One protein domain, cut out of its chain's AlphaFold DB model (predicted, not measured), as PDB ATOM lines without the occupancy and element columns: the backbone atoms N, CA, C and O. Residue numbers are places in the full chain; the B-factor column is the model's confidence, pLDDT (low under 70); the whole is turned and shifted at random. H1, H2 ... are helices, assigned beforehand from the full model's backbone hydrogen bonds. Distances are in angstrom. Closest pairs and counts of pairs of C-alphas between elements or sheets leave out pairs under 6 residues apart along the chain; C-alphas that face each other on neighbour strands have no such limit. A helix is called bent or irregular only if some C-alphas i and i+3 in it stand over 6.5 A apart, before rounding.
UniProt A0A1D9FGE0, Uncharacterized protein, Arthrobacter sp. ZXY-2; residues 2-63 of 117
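AT A GLANCE: This is residues 2 to 63 of the 117 residues of an uncharacterized protein of Arthrobacter sp. ZXY-2 (UniProt A0A1D9FGE0). Three short helices make a small cluster: H2 and H3 meet near their last residues at about a right angle, with H1 close to both. A wide loop, residues 24 to 42, joins H2 to H3, and residues 37 to 43 stick out. The printed part has 62 residues, is all helix in class with under half of its residues in H1, H2 and H3, and is compact, with a radius of gyration of the C-alphas of 11.7 A and spans of 32 by 26 by 22 A.

IN THESE COORDINATES: H1, residues 2 to 10, begins at C-alpha 2 (2.711, -42.710, 26.449) and is 12.2 A long; it is irregular, with C-alphas 4 and 7 7.0 A apart. H2, residues 15 to 23, is 13.2 A long. H3, residues 43 to 52, is 14.0 A long and ends at C-alpha 52 (3.080, -27.789, 27.299).

HOW THE PARTS SIT: H2 and H3 touch, about perpendicular at 90 degrees; their closest C-alphas, of Ile 22 and Arg 50, are 5.5 A apart. H1 and H3 are close but not clearly touching, the closest C-alphas being those of Ile 4 and Lys 48, 6.5 A. Every O i to N i+4 pair is within hydrogen-bond range in H3, 3 of 5 in H1 and 4 of 5 in H2.

THE WHOLE: The printed part has no cut. The link from H2 to H3 is long. Residue 2 and residues 34 to 39 have pLDDT under 70.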
ATOM      1  N   ALA A   2       3.655 -42.530  27.563       68.88
ATOM      2  CA  ALA A   2       2.711 -42.710  26.449       68.88
ATOM      3  C   ALA A   2       1.446 -41.825  26.533       68.88
ATOM      4  O   ALA A   2       1.002 -41.283  25.525       68.88
ATOM      5  N   ALA A   3       0.905 -41.604  27.737       84.94
ATOM      6  CA  ALA A   3      -0.257 -40.736  27.940       84.94
ATOM      7  C   ALA A   3       0.006 -39.246  27.632       84.94
ATOM      8  O   ALA A   3      -0.904 -38.564  27.172       84.94
ATOM      9  N   ILE A   4       1.234 -38.750  27.840       91.19
ATOM     10  CA  ILE A   4       1.598 -37.335  27.635       91.19
ATOM     11  C   ILE A   4       1.660 -37.013  26.137       91.19
ATOM     12  O   ILE A   4       1.184 -35.965  25.712       91.19
ATOM     13  N   CYS A   5       2.199 -37.927  25.324       93.69
ATOM     14  CA  CYS A   5       2.332 -37.725  23.878       93.69
ATOM     15  C   CYS A   5       1.033 -38.012  23.106       93.69
ATOM     16  O   CYS A   5       0.877 -37.572  21.969       93.69
ATOM     17  N   ARG A   6       0.078 -38.736  23.707       94.69
ATOM     18  CA  ARG A   6      -1.161 -39.174  23.043       94.69
ATOM     19  C   ARG A   6      -1.974 -38.030  22.406       94.69
ATOM     20  O   ARG A   6      -2.427 -38.227  21.279       94.69
ATOM     21  N   PRO A   7      -2.166 -36.857  23.045       95.25
ATOM     22  CA  PRO A   7      -2.858 -35.730  22.418       95.25
ATOM     23  C   PRO A   7      -2.133 -35.195  21.176       95.25
ATOM     24  O   PRO A   7      -2.781 -34.895  20.180       95.25
ATOM     25  N   PHE A   8      -0.799 -35.154  21.193       96.00
ATOM     26  CA  PHE A   8       0.011 -34.685  20.066       96.00
ATOM     27  C   PHE A   8      -0.074 -35.641  18.875       96.00
ATOM     28  O   PHE A   8      -0.289 -35.207  17.746       96.00
ATOM     29  N   PHE A   9       0.005 -36.950  19.120       95.62
ATOM     30  CA  PHE A   9      -0.178 -37.949  18.063       95.62
ATOM     31  C   PHE A   9      -1.580 -37.884  17.450       95.62
ATOM     32  O   PHE A   9      -1.726 -37.957  16.233       95.62
ATOM     33  N   ARG A  10      -2.617 -37.659  18.270       95.44
ATOM     34  CA  ARG A  10      -3.979 -37.393  17.773       95.44
ATOM     35  C   ARG A  10      -4.067 -36.106  16.952       95.44
ATOM     36  O   ARG A  10      -4.858 -36.046  16.021       95.44
ATOM     37  N   ALA A  11      -3.238 -35.114  17.264       95.25
ATOM     38  CA  ALA A  11      -3.090 -33.892  16.481       95.25
ATOM     39  C   ALA A  11      -2.223 -34.078  15.216       95.25
ATOM     40  O   ALA A  11      -1.889 -33.090  14.562       95.25
ATOM     41  N   GLY A  12      -1.839 -35.313  14.870       95.56
ATOM     42  CA  GLY A  12      -1.083 -35.644  13.661       95.56
ATOM     43  C   GLY A  12       0.427 -35.446  13.779       95.56
ATOM     44  O   GLY A  12       1.109 -35.380  12.760       95.56
ATOM     45  N   TRP A  13       0.960 -35.319  14.994       97.19
ATOM     46  CA  TRP A  13       2.404 -35.255  15.201       97.19
ATOM     47  C   TRP A  13       3.049 -36.631  15.046       97.19
ATOM     48  O   TRP A  13       2.450 -37.657  15.366       97.19
ATOM     49  N   THR A  14       4.302 -36.649  14.608       96.31
ATOM     50  CA  THR A  14       5.146 -37.848  14.545       96.31
ATOM     51  C   THR A  14       6.071 -37.939  15.760       96.31
ATOM     52  O   THR A  14       6.238 -36.980  16.514       96.31
ATOM     53  N   VAL A  15       6.742 -39.079  15.944       95.44
ATOM     54  CA  VAL A  15       7.791 -39.222  16.972       95.44
ATOM     55  C   VAL A  15       8.918 -38.206  16.760       95.44
ATOM     56  O   VAL A  15       9.382 -37.599  17.724       95.44
ATOM     57  N   SER A  16       9.308 -37.955  15.506       96.12
ATOM     58  CA  SER A  16      10.329 -36.953  15.177       96.12
ATOM     59  C   SER A  16       9.908 -35.542  15.587       96.12
ATOM     60  O   SER A  16      10.749 -34.753  16.013       96.12
ATOM     61  N   ASP A  17       8.618 -35.219  15.497       96.06
ATOM     62  CA  ASP A  17       8.104 -33.917  15.928       96.06
ATOM     63  C   ASP A  17       8.170 -33.759  17.450       96.06
ATOM     64  O   ASP A  17       8.521 -32.689  17.942       96.06
ATOM     65  N   ILE A  18       7.892 -34.828  18.202       95.50
ATOM     66  CA  ILE A  18       8.042 -34.835  19.664       95.50
ATOM     67  C   ILE A  18       9.509 -34.636  20.054       95.50
ATOM     68  O   ILE A  18       9.801 -33.809  20.915       95.50
ATOM     69  N   LEU A  19      10.433 -35.345  19.395       93.69
ATOM     70  CA  LEU A  19      11.872 -35.179  19.616       93.69
ATOM     71  C   LEU A  19      12.348 -33.766  19.270       93.69
ATOM     72  O   LEU A  19      13.183 -33.203  19.968       93.69
ATOM     73  N   HIS A  20      11.798 -33.154  18.227       94.19
ATOM     74  CA  HIS A  20      12.086 -31.758  17.935       94.19
ATOM     75  C   HIS A  20      11.555 -30.839  19.048       94.19
ATOM     76  O   HIS A  20      12.281 -29.995  19.570       94.19
ATOM     77  N   ALA A  21      10.311 -31.034  19.477       95.00
ATOM     78  CA  ALA A  21       9.658 -30.173  20.457       95.00
ATOM     79  C   ALA A  21      10.284 -30.185  21.859       95.00
ATOM     80  O   ALA A  21      10.125 -29.214  22.600       95.00
ATOM     81  N   ILE A  22      11.010 -31.239  22.239       92.69
ATOM     82  CA  ILE A  22      11.735 -31.270  23.522       92.69
ATOM     83  C   ILE A  22      13.011 -30.416  23.517       92.69
ATOM     84  O   ILE A  22      13.439 -29.974  24.583       92.69
ATOM     85  N   PHE A  23      13.596 -30.153  22.343       91.25
ATOM     86  CA  PHE A  23      14.829 -29.368  22.202       91.25
ATOM     87  C   PHE A  23      14.588 -27.941  21.713       91.25
ATOM     88  O   PHE A  23      15.377 -27.051  22.028       91.25
ATOM     89  N   TRP A  24      13.505 -27.714  20.971       93.06
ATOM     90  CA  TRP A  24      13.220 -26.451  20.297       93.06
ATOM     91  C   TRP A  24      11.952 -25.793  20.830       93.06
ATOM     92  O   TRP A  24      11.004 -26.458  21.255       93.06
ATOM     93  N   ARG A  25      11.932 -24.462  20.787       92.25
ATOM     94  CA  ARG A  25      10.759 -23.661  21.140       92.25
ATOM     95  C   ARG A  25       9.767 -23.612  19.965       92.25
ATOM     96  O   ARG A  25      10.175 -23.664  18.806       92.25
ATOM     97  N   PRO A  26       8.456 -23.489  20.231       92.75
ATOM     98  CA  PRO A  26       7.464 -23.350  19.170       92.75
ATOM     99  C   PRO A  26       7.661 -22.042  18.398       92.75
ATOM    100  O   PRO A  26       7.858 -20.984  18.990       92.75
ATOM    101  N   ASN A  27       7.519 -22.108  17.072       85.06
ATOM    102  CA  ASN A  27       7.532 -20.946  16.167       85.06
ATOM    103  C   ASN A  27       8.778 -20.051  16.234       85.06
ATOM    104  O   ASN A  27       8.739 -18.921  15.754       85.06
ATOM    105  N   THR A  28       9.883 -20.561  16.763       86.19
ATOM    106  CA  THR A  28      11.185 -19.907  16.694       86.19
ATOM    107  C   THR A  28      12.247 -20.941  16.347       86.19
ATOM    108  O   THR A  28      12.062 -22.131  16.594       86.19
ATOM    109  N   ASP A  29      13.383 -20.481  15.831       82.69
ATOM    110  CA  ASP A  29      14.571 -21.320  15.634       82.69
ATOM    111  C   ASP A  29      15.467 -21.314  16.884       82.69
ATOM    112  O   ASP A  29      16.686 -21.442  16.811       82.69
ATOM    113  N   ALA A  30      14.871 -21.129  18.067       88.81
ATOM    114  CA  ALA A  30      15.604 -21.098  19.324       88.81
ATOM    115  C   ALA A  30      15.498 -22.446  20.043       88.81
ATOM    116  O   ALA A  30      14.403 -22.955  20.302       88.81
ATOM    117  N   LYS A  31      16.651 -22.990  20.433       90.38
ATOM    118  CA  LYS A  31      16.721 -24.138  21.339       90.38
ATOM    119  C   LYS A  31      16.387 -23.720  22.772       90.38
ATOM    120  O   LYS A  31      16.499 -22.550  23.153       90.38
ATOM    121  N   TYR A  32      15.962 -24.674  23.590       87.06
ATOM    122  CA  TYR A  32      15.998 -24.477  25.036       87.06
ATOM    123  C   TYR A  32      17.453 -24.360  25.507       87.06
ATOM    124  O   TYR A  32      18.343 -24.986  24.934       87.06
ATOM    125  N   HIS A  33      17.692 -23.525  26.520       78.81
ATOM    126  CA  HIS A  33      19.008 -23.438  27.152       78.81
ATOM    127  C   HIS A  33      19.305 -24.733  27.930       78.81
ATOM    128  O   HIS A  33      18.414 -25.568  28.085       78.81
ATOM    129  N   HIS A  34      20.569 -24.882  28.339       60.84
ATOM    130  CA  HIS A  34      21.298 -26.037  28.899       60.84
ATOM    131  C   HIS A  34      20.685 -26.778  30.117       60.84
ATOM    132  O   HIS A  34      21.401 -27.333  30.944       60.84
ATOM    133  N   ASP A  35      19.362 -26.860  30.238       60.94
ATOM    134  CA  ASP A  35      18.649 -27.387  31.410       60.94
ATOM    135  C   ASP A  35      18.808 -28.911  31.623       60.94
ATOM    136  O   ASP A  35      18.120 -29.475  32.468       60.94
ATOM    137  N   ALA A  36      19.628 -29.610  30.830       57.19
ATOM    138  CA  ALA A  36      19.806 -31.062  30.919       57.19
ATOM    139  C   ALA A  36      21.195 -31.493  31.423       57.19
ATOM    140  O   ALA A  36      21.377 -32.674  31.717       57.19
ATOM    141  N   ASP A  37      22.151 -30.568  31.565       59.81
ATOM    142  CA  ASP A  37      23.550 -30.909  31.875       59.81
ATOM    143  C   ASP A  37      23.741 -31.404  33.326       59.81
ATOM    144  O   ASP A  37      24.739 -32.043  33.643       59.81
ATOM    145  N   THR A  38      22.757 -31.170  34.203       64.62
ATOM    146  CA  THR A  38      22.731 -31.629  35.608       64.62
ATOM    147  C   THR A  38      21.922 -32.913  35.833       64.62
ATOM    148  O   THR A  38      21.853 -33.398  36.959       64.62
ATOM    149  N   GLY A  39      21.355 -33.503  34.774       66.88
ATOM    150  CA  GLY A  39      20.463 -34.659  34.874       66.88
ATOM    151  C   GLY A  39      19.000 -34.269  35.119       66.88
ATOM    152  O   GLY A  39      18.686 -33.188  35.608       66.88
ATOM    153  N   ILE A  40      18.078 -35.147  34.714       78.31
ATOM    154  CA  ILE A  40      16.630 -34.931  34.833       78.31
ATOM    155  C   ILE A  40      16.064 -35.976  35.797       78.31
ATOM    156  O   ILE A  40      15.847 -37.121  35.401       78.31
ATOM    157  N   ASP A  41      15.756 -35.568  37.028       80.69
ATOM    158  CA  ASP A  41      15.234 -36.474  38.066       80.69
ATOM    159  C   ASP A  41      13.861 -37.056  37.711       80.69
ATOM    160  O   ASP A  41      13.571 -38.229  37.943       80.69
ATOM    161  N   ASN A  42      12.991 -36.236  37.112       88.12
ATOM    162  CA  ASN A  42      11.655 -36.652  36.697       88.12
ATOM    163  C   ASN A  42      11.430 -36.373  35.213       88.12
ATOM    164  O   ASN A  42      10.887 -35.337  34.814       88.12
ATOM    165  N   VAL A  43      11.791 -37.359  34.391       87.31
ATOM    166  CA  VAL A  43      11.641 -37.296  32.931       87.31
ATOM    167  C   VAL A  43      10.186 -37.019  32.535       87.31
ATOM    168  O   VAL A  43       9.933 -36.340  31.543       87.31
ATOM    169  N   GLY A  44       9.204 -37.529  33.288       90.25
ATOM    170  CA  GLY A  44       7.782 -37.370  32.968       90.25
ATOM    171  C   GLY A  44       7.299 -35.937  33.152       90.25
ATOM    172  O   GLY A  44       6.644 -35.383  32.266       90.25
ATOM    173  N   ALA A  45       7.657 -35.327  34.282       89.94
ATOM    174  CA  ALA A  45       7.374 -33.927  34.566       89.94
ATOM    175  C   ALA A  45       8.116 -33.001  33.593       89.94
ATOM    176  O   ALA A  45       7.518 -32.061  33.069       89.94
ATOM    177  N   TRP A  46       9.375 -33.316  33.281       90.50
ATOM    178  CA  TRP A  46      10.174 -32.584  32.300       90.50
ATOM    179  C   TRP A  46       9.575 -32.644  30.891       90.50
ATOM    180  O   TRP A  46       9.362 -31.605  30.263       90.50
ATOM    181  N   LEU A  47       9.216 -33.840  30.413       91.88
ATOM    182  CA  LEU A  47       8.598 -34.017  29.100       91.88
ATOM    183  C   LEU A  47       7.276 -33.251  29.018       91.88
ATOM    184  O   LEU A  47       7.027 -32.547  28.040       91.88
ATOM    185  N   LYS A  48       6.443 -33.341  30.063       93.31
ATOM    186  CA  LYS A  48       5.205 -32.562  30.155       93.31
ATOM    187  C   LYS A  48       5.499 -31.064  30.100       93.31
ATOM    188  O   LYS A  48       4.847 -30.357  29.342       93.31
ATOM    189  N   HIS A  49       6.479 -30.575  30.859       91.81
ATOM    190  CA  HIS A  49       6.853 -29.160  30.870       91.81
ATOM    191  C   HIS A  49       7.267 -28.664  29.478       91.81
ATOM    192  O   HIS A  49       6.775 -27.625  29.030       91.81
ATOM    193  N   ARG A  50       8.125 -29.418  28.778       92.56
ATOM    194  CA  ARG A  50       8.567 -29.097  27.413       92.56
ATOM    195  C   ARG A  50       7.389 -29.082  26.439       92.56
ATOM    196  O   ARG A  50       7.177 -28.088  25.749       92.56
ATOM    197  N   LEU A  51       6.573 -30.135  26.431       94.38
ATOM    198  CA  LEU A  51       5.456 -30.259  25.492       94.38
ATOM    199  C   LEU A  51       4.325 -29.255  25.751       94.38
ATOM    200  O   LEU A  51       3.715 -28.789  24.793       94.38
ATOM    201  N   THR A  52       4.079 -28.835  26.996       94.25
ATOM    202  CA  THR A  52       3.080 -27.789  27.299       94.25
ATOM    203  C   THR A  52       3.389 -26.472  26.586       94.25
ATOM    204  O   THR A  52       2.466 -25.749  26.228       94.25
ATOM    205  N   LYS A  53       4.662 -26.159  26.306       94.56
ATOM    206  CA  LYS A  53       5.018 -24.958  25.531       94.56
ATOM    207  C   LYS A  53       4.479 -25.008  24.100       94.56
ATOM    208  O   LYS A  53       4.245 -23.963  23.512       94.56
ATOM    209  N   TRP A  54       4.253 -26.203  23.560       95.44
ATOM    210  CA  TRP A  54       3.711 -26.419  22.220       95.44
ATOM    211  C   TRP A  54       2.174 -26.449  22.172       95.44
ATOM    212  O   TRP A  54       1.590 -26.643  21.100       95.44
ATOM    213  N   ILE A  55       1.525 -26.203  23.311       95.56
ATOM    214  CA  ILE A  55       0.085 -25.985  23.424       95.56
ATOM    215  C   ILE A  55      -0.154 -24.475  23.423       95.56
ATOM    216  O   ILE A  55       0.472 -23.722  24.169       95.56
ATOM    217  N   ARG A  56      -1.042 -24.028  22.544       94.25
ATOM    218  CA  ARG A  56      -1.465 -22.636  22.436       94.25
ATOM    219  C   ARG A  56      -2.392 -22.265  23.602       94.25
ATOM    220  O   ARG A  56      -3.041 -23.143  24.170       94.25
ATOM    221  N   PRO A  57      -2.519 -20.967  23.928       92.94
ATOM    222  CA  PRO A  57      -3.443 -20.509  24.969       92.94
ATOM    223  C   PRO A  57      -4.912 -20.895  24.728       92.94
ATOM    224  O   PRO A  57      -5.666 -21.032  25.683       92.94
ATOM    225  N   ASP A  58      -5.309 -21.105  23.470       93.62
ATOM    226  CA  ASP A  58      -6.651 -21.552  23.065       93.62
ATOM    227  C   ASP A  58      -6.890 -23.065  23.269       93.62
ATOM    228  O   ASP A  58      -7.955 -23.579  22.933       93.62
ATOM    229  N   GLY A  59      -5.902 -23.798  23.793       91.00
ATOM    230  CA  GLY A  59      -5.951 -25.250  23.966       91.00
ATOM    231  C   GLY A  59      -5.626 -26.047  22.698       91.00
ATOM    232  O   GLY A  59      -5.547 -27.275  22.752       91.00
ATOM    233  N   GLY A  60      -5.396 -25.384  21.563       93.75
ATOM    234  CA  GLY A  60      -4.913 -26.018  20.341       93.75
ATOM    235  C   GLY A  60      -3.408 -26.290  20.379       93.75
ATOM    236  O   GLY A  60      -2.686 -25.837  21.259       93.75
ATOM    237  N   PHE A  61      -2.888 -26.980  19.366       95.06
ATOM    238  CA  PHE A  61      -1.445 -27.211  19.223       95.06
ATOM    239  C   PHE A  61      -0.839 -26.258  18.194       95.06
ATOM    240  O   PHE A  61      -1.484 -25.922  17.196       95.06
ATOM    241  N   TYR A  62       0.404 -25.829  18.416       95.25
ATOM    242  CA  TYR A  62       1.201 -25.234  17.342       95.25
ATOM    243  C   TYR A  62       1.478 -26.281  16.249       95.25
ATOM    244  O   TYR A  62       1.482 -27.484  16.515       95.25
ATOM    245  N   ARG A  63       1.724 -25.840  15.006       93.31
ATOM    246  CA  ARG A  63       2.092 -26.762  13.916       93.31
ATOM    247  C   ARG A  63       3.467 -27.371  14.174       93.31
ATOM    248  O   ARG A  63       4.425 -26.632  14.419       93.31
TER     249      ARG A  63